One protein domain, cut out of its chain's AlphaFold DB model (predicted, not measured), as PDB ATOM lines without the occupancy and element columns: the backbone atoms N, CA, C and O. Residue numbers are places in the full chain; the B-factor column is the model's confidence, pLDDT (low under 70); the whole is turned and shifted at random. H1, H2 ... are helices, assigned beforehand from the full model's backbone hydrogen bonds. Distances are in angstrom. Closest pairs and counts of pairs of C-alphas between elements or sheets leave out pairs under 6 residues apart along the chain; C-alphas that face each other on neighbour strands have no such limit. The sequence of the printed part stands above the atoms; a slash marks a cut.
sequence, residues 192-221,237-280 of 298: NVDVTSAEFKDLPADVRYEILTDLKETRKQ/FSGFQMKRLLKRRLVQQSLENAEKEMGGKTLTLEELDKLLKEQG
ATOM      1  N   ASN A 192      -6.023 -11.012   5.632       60.97
ATOM      2  CA  ASN A 192      -5.445 -10.847   4.292       60.97
ATOM      3  C   ASN A 192      -6.478 -10.516   3.206       60.97
ATOM      4  O   ASN A 192      -6.125 -10.445   2.032       60.97
ATOM      5  N   VAL A 193      -7.744 -10.319   3.581       63.66
ATOM      6  CA  VAL A 193      -8.802  -9.992   2.624       63.66
ATOM      7  C   VAL A 193      -8.606  -8.559   2.133       63.66
ATOM      8  O   VAL A 193      -8.727  -7.597   2.901       63.66
ATOM      9  N   ASP A 194      -8.288  -8.418   0.848       67.56
ATOM     10  CA  ASP A 194      -8.210  -7.121   0.191       67.56
ATOM     11  C   ASP A 194      -9.603  -6.681  -0.262       67.56
ATOM     12  O   ASP A 194     -10.171  -7.196  -1.225       67.56
ATOM     13  N   VAL A 195     -10.137  -5.684   0.438       72.31
ATOM     14  CA  VAL A 195     -11.441  -5.060   0.170       72.31
ATOM     15  C   VAL A 195     -11.493  -4.396  -1.216       72.31
ATOM     16  O   VAL A 195     -12.573  -4.104  -1.724       72.31
ATOM     17  N   THR A 196     -10.340  -4.142  -1.843       72.94
ATOM     18  CA  THR A 196     -10.267  -3.523  -3.173       72.94
ATOM     19  C   THR A 196     -10.233  -4.522  -4.331       72.94
ATOM     20  O   THR A 196     -10.428  -4.100  -5.475       72.94
ATOM     21  N   SER A 197     -10.050  -5.817  -4.049       82.25
ATOM     22  CA  SER A 197      -9.988  -6.875  -5.064       82.25
ATOM     23  C   SER A 197     -11.298  -7.009  -5.853       82.25
ATOM     24  O   SER A 197     -12.386  -6.750  -5.334       82.25
ATOM     25  N   ALA A 198     -11.191  -7.395  -7.129       75.62
ATOM     26  CA  ALA A 198     -12.353  -7.624  -7.991       75.62
ATOM     27  C   ALA A 198     -13.208  -8.793  -7.470       75.62
ATOM     28  O   ALA A 198     -14.417  -8.647  -7.329       75.62
ATOM     29  N   GLU A 199     -12.556  -9.871  -7.028       72.62
ATOM     30  CA  GLU A 199     -13.197 -11.052  -6.432       72.62
ATOM     31  C   GLU A 199     -14.084 -10.704  -5.229       72.62
ATOM     32  O   GLU A 199     -15.151 -11.283  -5.053       72.62
ATOM     33  N   PHE A 200     -13.679  -9.728  -4.407       79.00
ATOM     34  CA  PHE A 200     -14.466  -9.300  -3.251       79.00
ATOM     35  C   PHE A 200     -15.709  -8.489  -3.642       79.00
ATOM     36  O   PHE A 200     -16.711  -8.517  -2.928       79.00
ATOM     37  N   LYS A 201     -15.666  -7.758  -4.762       78.88
ATOM     38  CA  LYS A 201     -16.796  -6.943  -5.233       78.88
ATOM     39  C   LYS A 201     -17.888  -7.786  -5.879       78.88
ATOM     40  O   LYS A 201     -19.052  -7.422  -5.734       78.88
ATOM     41  N   ASP A 202     -17.518  -8.904  -6.496       80.69
ATOM     42  CA  ASP A 202     -18.440  -9.818  -7.182       80.69
ATOM     43  C   ASP A 202     -19.242 -10.715  -6.214       80.69
ATOM     44  O   ASP A 202     -20.199 -11.378  -6.614       80.69
ATOM     45  N   LEU A 203     -18.885 -10.730  -4.923       82.19
ATOM     46  CA  LEU A 203     -19.609 -11.476  -3.891       82.19
ATOM     47  C   LEU A 203     -21.002 -10.868  -3.597       82.19
ATOM     48  O   LEU A 203     -21.156  -9.643  -3.622       82.19
ATOM     49  N   PRO A 204     -22.005 -11.688  -3.220       83.50
ATOM     50  CA  PRO A 204     -23.316 -11.202  -2.784       83.50
ATOM     51  C   PRO A 204     -23.229 -10.203  -1.620       83.50
ATOM     52  O   PRO A 204     -22.366 -10.327  -0.746       83.50
ATOM     53  N   ALA A 205     -24.142  -9.226  -1.582       78.94
ATOM     54  CA  ALA A 205     -24.139  -8.150  -0.586       78.94
ATOM     55  C   ALA A 205     -24.162  -8.670   0.862       78.94
ATOM     56  O   ALA A 205     -23.370  -8.196   1.677       78.94
ATOM     57  N   ASP A 206     -24.948  -9.714   1.124       76.12
ATOM     58  CA  ASP A 206     -25.062 -10.379   2.426       76.12
ATOM     59  C   ASP A 206     -23.718 -10.942   2.905       76.12
ATOM     60  O   ASP A 206     -23.266 -10.671   4.018       76.12
ATOM     61  N   VAL A 207     -23.016 -11.655   2.020       79.62
ATOM     62  CA  VAL A 207     -21.723 -12.283   2.325       79.62
ATOM     63  C   VAL A 207     -20.634 -11.223   2.506       79.62
ATOM     64  O   VAL A 207     -19.820 -11.315   3.426       79.62
ATOM     65  N   ARG A 208     -20.627 -10.169   1.677       83.38
ATOM     66  CA  ARG A 208     -19.689  -9.042   1.839       83.38
ATOM     67  C   ARG A 208     -19.911  -8.317   3.161       83.38
ATOM     68  O   ARG A 208     -18.936  -7.949   3.817       83.38
ATOM     69  N   TYR A 209     -21.163  -8.123   3.569       84.31
ATOM     70  CA  TYR A 209     -21.499  -7.469   4.827       84.31
ATOM     71  C   TYR A 209     -21.031  -8.266   6.045       84.31
ATOM     72  O   TYR A 209     -20.436  -7.688   6.961       84.31
ATOM     73  N   GLU A 210     -21.213  -9.588   6.034       80.81
ATOM     74  CA  GLU A 210     -20.702 -10.473   7.086       80.81
ATOM     75  C   GLU A 210     -19.172 -10.391   7.197       80.81
ATOM     76  O   GLU A 210     -18.646 -10.106   8.276       80.81
ATOM     77  N   ILE A 211     -18.450 -10.510   6.073       81.56
ATOM     78  CA  ILE A 211     -16.981 -10.409   6.047       81.56
ATOM     79  C   ILE A 211     -16.502  -9.060   6.598       81.56
ATOM     80  O   ILE A 211     -15.548  -8.993   7.378       81.56
ATOM     81  N   LEU A 212     -17.142  -7.957   6.197       82.19
ATOM     82  CA  LEU A 212     -16.751  -6.608   6.615       82.19
ATOM     83  C   LEU A 212     -17.063  -6.343   8.090       82.19
ATOM     84  O   LEU A 212     -16.307  -5.630   8.761       82.19
ATOM     85  N   THR A 213     -18.140  -6.930   8.606       81.94
ATOM     86  CA  THR A 213     -18.518  -6.858  10.020       81.94
ATOM     87  C   THR A 213     -17.510  -7.610  10.886       81.94
ATOM     88  O   THR A 213     -16.992  -7.040  11.855       81.94
ATOM     89  N   ASP A 214     -17.112  -8.811  10.467       79.19
ATOM     90  CA  ASP A 214     -16.065  -9.602  11.117       79.19
ATOM     91  C   ASP A 214     -14.699  -8.895  11.067       79.19
ATOM     92  O   ASP A 214     -13.975  -8.813  12.067       79.19
ATOM     93  N   LEU A 215     -14.343  -8.285   9.932       75.81
ATOM     94  CA  LEU A 215     -13.096  -7.528   9.770       75.81
ATOM     95  C   LEU A 215     -13.071  -6.249  10.633       75.81
ATOM     96  O   LEU A 215     -12.012  -5.820  11.109       75.81
ATOM     97  N   LYS A 216     -14.237  -5.642  10.885       76.88
ATOM     98  CA  LYS A 216     -14.411  -4.510  11.809       76.88
ATOM     99  C   LYS A 216     -14.319  -4.945  13.271       76.88
ATOM    100  O   LYS A 216     -13.708  -4.228  14.068       76.88
ATOM    101  N   GLU A 217     -14.888  -6.089  13.643       70.00
ATOM    102  CA  GLU A 217     -14.867  -6.599  15.019       70.00
ATOM    103  C   GLU A 217     -13.483  -7.123  15.427       70.00
ATOM    104  O   GLU A 217     -12.971  -6.766  16.492       70.00
ATOM    105  N   THR A 218     -12.818  -7.868  14.543       67.06
ATOM    106  CA  THR A 218     -11.445  -8.356  14.757       67.06
ATOM    107  C   THR A 218     -10.411  -7.231  14.838       67.06
ATOM    108  O   THR A 218      -9.368  -7.413  15.452       67.06
ATOM    109  N   ARG A 219     -10.684  -6.045  14.273       62.44
ATOM    110  CA  ARG A 219      -9.818  -4.857  14.407       62.44
ATOM    111  C   ARG A 219     -10.082  -4.056  15.691       62.44
ATOM    112  O   ARG A 219      -9.206  -3.308  16.122       62.44
ATOM    113  N   LYS A 220     -11.280  -4.173  16.282       62.91
ATOM    114  CA  LYS A 220     -11.614  -3.584  17.596       62.91
ATOM    115  C   LYS A 220     -10.995  -4.379  18.742       62.91
ATOM    116  O   LYS A 220     -10.659  -3.808  19.773       62.91
ATOM    117  N   GLN A 221     -10.868  -5.689  18.561       55.78
ATOM    118  CA  GLN A 221     -10.203  -6.569  19.504       55.78
ATOM    119  C   GLN A 221      -8.701  -6.539  19.210       55.78
ATOM    120  O   GLN A 221      -8.274  -6.835  18.105       55.78
ATOM    121  N   PHE A 237       6.422   6.636  10.943       76.31
ATOM    122  CA  PHE A 237       5.276   6.484  11.830       76.31
ATOM    123  C   PHE A 237       4.046   7.267  11.354       76.31
ATOM    124  O   PHE A 237       2.932   6.735  11.345       76.31
ATOM    125  N   SER A 238       4.236   8.499  10.874       83.12
ATOM    126  CA  SER A 238       3.155   9.334  10.330       83.12
ATOM    127  C   SER A 238       2.496   8.689   9.105       83.12
ATOM    128  O   SER A 238       1.266   8.633   9.003       83.12
ATOM    129  N   GLY A 239       3.306   8.132   8.198       82.94
ATOM    130  CA  GLY A 239       2.823   7.402   7.023       82.94
ATOM    131  C   GLY A 239       2.090   6.116   7.405       82.94
ATOM    132  O   GLY A 239       1.027   5.810   6.858       82.94
ATOM    133  N   PHE A 240       2.599   5.396   8.405       80.25
ATOM    134  CA  PHE A 240       1.978   4.187   8.933       80.25
ATOM    135  C   PHE A 240       0.605   4.455   9.573       80.25
ATOM    136  O   PHE A 240      -0.380   3.772   9.262       80.25
ATOM    137  N   GLN A 241       0.504   5.493  10.409       76.25
ATOM    138  CA  GLN A 241      -0.764   5.919  11.002       76.25
ATOM    139  C   GLN A 241      -1.780   6.325   9.929       76.25
ATOM    140  O   GLN A 241      -2.926   5.861   9.953       76.25
ATOM    141  N   MET A 242      -1.350   7.125   8.947       79.81
ATOM    142  CA  MET A 242      -2.197   7.564   7.839       79.81
ATOM    143  C   MET A 242      -2.703   6.375   7.012       79.81
ATOM    144  O   MET A 242      -3.903   6.251   6.764       79.81
ATOM    145  N   LYS A 243      -1.826   5.428   6.659       80.19
ATOM    146  CA  LYS A 243      -2.188   4.212   5.913       80.19
ATOM    147  C   LYS A 243      -3.220   3.369   6.667       80.19
ATOM    148  O   LYS A 243      -4.158   2.846   6.062       80.19
ATOM    149  N   ARG A 244      -3.104   3.256   7.994       77.12
ATOM    150  CA  ARG A 244      -4.068   2.525   8.835       77.12
ATOM    151  C   ARG A 244      -5.424   3.227   8.912       77.12
ATOM    152  O   ARG A 244      -6.456   2.549   8.858       77.12
ATOM    153  N   LEU A 245      -5.426   4.556   9.011       79.19
ATOM    154  CA  LEU A 245      -6.640   5.375   8.981       79.19
ATOM    155  C   LEU A 245      -7.357   5.263   7.634       79.19
ATOM    156  O   LEU A 245      -8.558   4.996   7.610       79.19
ATOM    157  N   LEU A 246      -6.624   5.359   6.524       81.88
ATOM    158  CA  LEU A 246      -7.172   5.183   5.178       81.88
ATOM    159  C   LEU A 246      -7.746   3.773   4.984       81.88
ATOM    160  O   LEU A 246      -8.890   3.637   4.556       81.88
ATOM    161  N   LYS A 247      -7.035   2.721   5.414       81.19
ATOM    162  CA  LYS A 247      -7.565   1.344   5.410       81.19
ATOM    163  C   LYS A 247      -8.838   1.202   6.252       81.19
ATOM    164  O   LYS A 247      -9.737   0.460   5.875       81.19
ATOM    165  N   ARG A 248      -8.931   1.874   7.409       80.12
ATOM    166  CA  ARG A 248     -10.148   1.871   8.246       80.12
ATOM    167  C   ARG A 248     -11.307   2.563   7.531       80.12
ATOM    168  O   ARG A 248     -12.425   2.062   7.586       80.12
ATOM    169  N   ARG A 249     -11.036   3.692   6.873       83.81
ATOM    170  CA  ARG A 249     -12.032   4.432   6.097       83.81
ATOM    171  C   ARG A 249     -12.563   3.595   4.933       83.81
ATOM    172  O   ARG A 249     -13.774   3.529   4.777       83.81
ATOM    173  N   LEU A 250     -11.691   2.906   4.196       83.31
ATOM    174  CA  LEU A 250     -12.079   2.042   3.073       83.31
ATOM    175  C   LEU A 250     -13.008   0.899   3.501       83.31
ATOM    176  O   LEU A 250     -14.051   0.711   2.890       83.31
ATOM    177  N   VAL A 251     -12.678   0.195   4.590       83.38
ATOM    178  CA  VAL A 251     -13.530  -0.877   5.149       83.38
ATOM    179  C   VAL A 251     -14.887  -0.333   5.599       83.38
ATOM    180  O   VAL A 251     -15.914  -0.973   5.414       83.38
ATOM    181  N   GLN A 252     -14.904   0.850   6.217       83.69
ATOM    182  CA  GLN A 252     -16.151   1.464   6.666       83.69
ATOM    183  C   GLN A 252     -17.020   1.907   5.479       83.69
ATOM    184  O   GLN A 252     -18.232   1.748   5.536       83.69
ATOM    185  N   GLN A 253     -16.402   2.413   4.410       86.19
ATOM    186  CA  GLN A 253     -17.087   2.802   3.178       86.19
ATOM    187  C   GLN A 253     -17.649   1.587   2.428       86.19
ATOM    188  O   GLN A 253     -18.781   1.633   1.959       86.19
ATOM    189  N   SER A 254     -16.899   0.486   2.337       85.31
ATOM    190  CA  SER A 254     -17.395  -0.746   1.711       85.31
ATOM    191  C   SER A 254     -18.516  -1.391   2.525       85.31
ATOM    192  O   SER A 254     -19.433  -1.961   1.946       85.31
ATOM    193  N   LEU A 255     -18.466  -1.278   3.856       83.69
ATOM    194  CA  LEU A 255     -19.512  -1.777   4.747       83.69
ATOM    195  C   LEU A 255     -20.802  -0.979   4.560       83.69
ATOM    196  O   LEU A 255     -21.857  -1.574   4.408       83.69
ATOM    197  N   GLU A 256     -20.708   0.348   4.487       82.62
ATOM    198  CA  GLU A 256     -21.860   1.212   4.214       82.62
ATOM    199  C   GLU A 256     -22.465   0.945   2.824       82.62
ATOM    200  O   GLU A 256     -23.683   0.959   2.664       82.62
ATOM    201  N   ASN A 257     -21.633   0.665   1.816       84.88
ATOM    202  CA  ASN A 257     -22.113   0.278   0.489       84.88
ATOM    203  C   ASN A 257     -22.840  -1.076   0.523       84.88
ATOM    204  O   ASN A 257     -23.933  -1.184  -0.021       84.88
ATOM    205  N   ALA A 258     -22.286  -2.077   1.217       83.31
ATOM    206  CA  ALA A 258     -22.950  -3.367   1.395       83.31
ATOM    207  C   ALA A 258     -24.271  -3.234   2.181       83.31
ATOM    208  O   ALA A 258     -25.269  -3.827   1.790       83.31
ATOM    209  N   GLU A 259     -24.325  -2.394   3.223       78.25
ATOM    210  CA  GLU A 259     -25.558  -2.105   3.982       78.25
ATOM    211  C   GLU A 259     -26.641  -1.448   3.121       78.25
ATOM    212  O   GLU A 259     -27.825  -1.761   3.267       78.25
ATOM    213  N   LYS A 260     -26.239  -0.545   2.220       80.56
ATOM    214  CA  LYS A 260     -27.145   0.094   1.258       80.56
ATOM    215  C   LYS A 260     -27.696  -0.910   0.251       80.56
ATOM    216  O   LYS A 260     -28.877  -0.843  -0.065       80.56
ATOM    217  N   GLU A 261     -26.872  -1.848  -0.208       81.25
ATOM    218  CA  GLU A 261     -27.299  -2.918  -1.115       81.25
ATOM    219  C   GLU A 261     -28.203  -3.961  -0.424       81.25
ATOM    220  O   GLU A 261     -29.065  -4.534  -1.080       81.25
ATOM    221  N   MET A 262     -28.078  -4.149   0.899       70.25
ATOM    222  CA  MET A 262     -28.918  -5.050   1.711       70.25
ATOM    223  C   MET A 262     -30.209  -4.418   2.269       70.25
ATOM    224  O   MET A 262     -30.993  -5.090   2.936       70.25
ATOM    225  N   GLY A 263     -30.451  -3.124   2.050       68.00
ATOM    226  CA  GLY A 263     -31.709  -2.479   2.450       68.00
ATOM    227  C   GLY A 263     -31.827  -2.040   3.923       68.00
ATOM    228  O   GLY A 263     -32.923  -1.696   4.361       68.00
ATOM    229  N   GLY A 264     -30.731  -1.994   4.694       58.19
ATOM    230  CA  GLY A 264     -30.576  -1.129   5.882       58.19
ATOM    231  C   GLY A 264     -31.590  -1.181   7.051       58.19
ATOM    232  O   GLY A 264     -31.601  -0.235   7.840       58.19
ATOM    233  N   LYS A 265     -32.433  -2.212   7.225       53.00
ATOM    234  CA  LYS A 265     -33.466  -2.252   8.293       53.00
ATOM    235  C   LYS A 265     -33.221  -3.346   9.347       53.00
ATOM    236  O   LYS A 265     -33.279  -4.532   9.047       53.00
ATOM    237  N   THR A 266     -33.034  -2.962  10.614       45.62
ATOM    238  CA  THR A 266     -33.183  -3.871  11.768       45.62
ATOM    239  C   THR A 266     -34.654  -3.951  12.172       45.62
ATOM    240  O   THR A 266     -35.255  -2.913  12.447       45.62
ATOM    241  N   LEU A 267     -35.219  -5.161  12.229       48.84
ATOM    242  CA  LEU A 267     -36.620  -5.405  12.600       48.84
ATOM    243  C   LEU A 267     -36.918  -4.907  14.022       48.84
ATOM    244  O   LEU A 267     -36.172  -5.200  14.963       48.84
ATOM    245  N   THR A 268     -38.013  -4.166  14.185       48.06
ATOM    246  CA  THR A 268     -38.495  -3.738  15.506       48.06
ATOM    247  C   THR A 268     -39.122  -4.913  16.259       48.06
ATOM    248  O   THR A 268     -39.616  -5.859  15.649       48.06
ATOM    249  N   LEU A 269     -39.109  -4.877  17.599       47.84
ATOM    250  CA  LEU A 269     -39.684  -5.949  18.428       47.84
ATOM    251  C   LEU A 269     -41.163  -6.211  18.111       47.84
ATOM    252  O   LEU A 269     -41.590  -7.356  18.158       47.84
ATOM    253  N   GLU A 270     -41.916  -5.175  17.742       55.06
ATOM    254  CA  GLU A 270     -43.337  -5.266  17.388       55.06
ATOM    255  C   GLU A 270     -43.570  -5.882  16.000       55.06
ATOM    256  O   GLU A 270     -44.514  -6.652  15.819       55.06
ATOM    257  N   GLU A 271     -42.698  -5.606  15.025       57.44
ATOM    258  CA  GLU A 271     -42.707  -6.298  13.725       57.44
ATOM    259  C   GLU A 271     -42.298  -7.762  13.866       57.44
ATOM    260  O   GLU A 271     -42.869  -8.629  13.209       57.44
ATOM    261  N   LEU A 272     -41.343  -8.048  14.750       58.50
ATOM    262  CA  LEU A 272     -40.913  -9.410  15.048       58.50
ATOM    263  C   LEU A 272     -42.046 -10.192  15.731       58.50
ATOM    264  O   LEU A 272     -42.306 -11.332  15.362       58.50
ATOM    265  N   ASP A 273     -42.783  -9.562  16.651       59.09
ATOM    266  CA  ASP A 273     -43.955 -10.158  17.307       59.09
ATOM    267  C   ASP A 273     -45.106 -10.424  16.326       59.09
ATOM    268  O   ASP A 273     -45.762 -11.465  16.397       59.09
ATOM    269  N   LYS A 274     -45.338  -9.517  15.369       67.69
ATOM    270  CA  LYS A 274     -46.317  -9.730  14.294       67.69
ATOM    271  C   LYS A 274     -45.913 -10.870  13.365       67.69
ATOM    272  O   LYS A 274     -46.745 -11.730  13.091       67.69
ATOM    273  N   LEU A 275     -44.643 -10.933  12.964       63.44
ATOM    274  CA  LEU A 275     -44.116 -12.030  12.149       63.44
ATOM    275  C   LEU A 275     -44.202 -13.373  12.880       63.44
ATOM    276  O   LEU A 275     -44.569 -14.377  12.278       63.44
ATOM    277  N   LEU A 276     -43.913 -13.416  14.182       60.62
ATOM    278  CA  LEU A 276     -44.044 -14.640  14.976       60.62
ATOM    279  C   LEU A 276     -45.506 -15.103  15.061       60.62
ATOM    280  O   LEU A 276     -45.771 -16.293  14.878       60.62
ATOM    281  N   LYS A 277     -46.454 -14.171  15.234       69.69
ATOM    282  CA  LYS A 277     -47.896 -14.465  15.224       69.69
ATOM    283  C   LYS A 277     -48.396 -14.948  13.861       69.69
ATOM    284  O   LYS A 277     -49.129 -15.931  13.813       69.69
ATOM    285  N   GLU A 278     -47.967 -14.330  12.760       65.94
ATOM    286  CA  GLU A 278     -48.313 -14.759  11.392       65.94
ATOM    287  C   GLU A 278     -47.726 -16.128  11.031       65.94
ATOM    288  O   GLU A 278     -48.338 -16.912  10.306       65.94
ATOM    289  N   GLN A 279     -46.558 -16.470  11.576       66.06
ATOM    290  CA  GLN A 279     -45.954 -17.788  11.394       66.06
ATOM    291  C   GLN A 279     -46.576 -18.868  12.300       66.06
ATOM    292  O   GLN A 279     -46.158 -20.027  12.223       66.06
ATOM    293  N   GLY A 280     -47.596 -18.517  13.098       53.69
ATOM    294  CA  GLY A 280     -48.359 -19.426  13.955       53.69
ATOM    295  C   GLY A 280     -47.712 -19.710  15.313       53.69
ATOM    296  O   GLY A 280     -48.099 -20.666  15.981       53.69
TER     297      GLY A 280
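Overview. This is residues 192 to 221 and 237 to 280 of the 298 residues of the protein "DNA repair protein complementing XP-G cells" of Apis cerana (UniProt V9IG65). The long helix H3 and the shorter H2 make a narrow V, packed together near the start of H2 and the end of H3, with the one-turn helix H1 near the start of H2. Beyond this small body the beginning of H3, residues 237 to 246, sticks out one way, and a tail of residues 265 to 280 with H4 in it sticks out the other way; these two arms make the length. The printed part has 74 residues with four named helices, H1, H2, H3 and H4 along the chain, and no named strand: the class is all helix. The whole is only just loose, close to extended, with a radius of gyration of the C-alphas of 16.7 A, and it spans 58 by 26 by 18 A.

Arrangement. H3, residues 237 to 261, is the longest helix, and it touches H2, residues 205 to 220, with residues 251 to 261 alone. The closest C-alphas of the two are those of Ala 205 and Ala 258, 5.3 A apart. H2 and H3 run opposite ways at a shallow tilt of 33 degrees, only just short of steep. H1, residues 198 to 201, is close to H2 but not clearly touching it; their closest C-alphas, those of Phe 200 and Arg 208, are 7.3 A apart. H1 and H3 are apart. H4, residues 269 to 278, touches no helix and is apart from H1, H2 and H3. In H2, H3 and H4 every O i to N i+4 pair is within hydrogen-bond range; H1, with 4 residues, is too short for such a pair, and its one O i to N i+3 pair is within range.

Along the chain. H3 begins with C-alpha 237 at (5.276, 6.484, 11.830) and ends with C-alpha 261 at (-27.299, -2.918, -1.115), 36.3 A from first to last C-alpha. H2 is 22.5 A long and begins with C-alpha 205 at (-24.139, -8.150, -0.586). H1 measures 5.3 A. H4 is 14.2 A long, and its C-alpha 278 is at (-48.313, -14.759, 11.392).

Size, cuts and confidence. The two C-alphas farthest apart are those of Phe 237 and Gly 280, at 59.6 A. Without the stretches that stand free, the body has 48 residues and spans 27 by 24 by 16 A. The link from H2 to H3 runs across the cut: residues 222 to 236 are not printed, and C-alphas 221 and 237 are 21.7 A apart. Of the links that are printed whole, H1 to H2 is tight and H3 to H4 is short, with 7 residues. The mean pLDDT of the printed part is 73.1; residues 192 to 194, 218 to 221 and 263 to 280 are under 70.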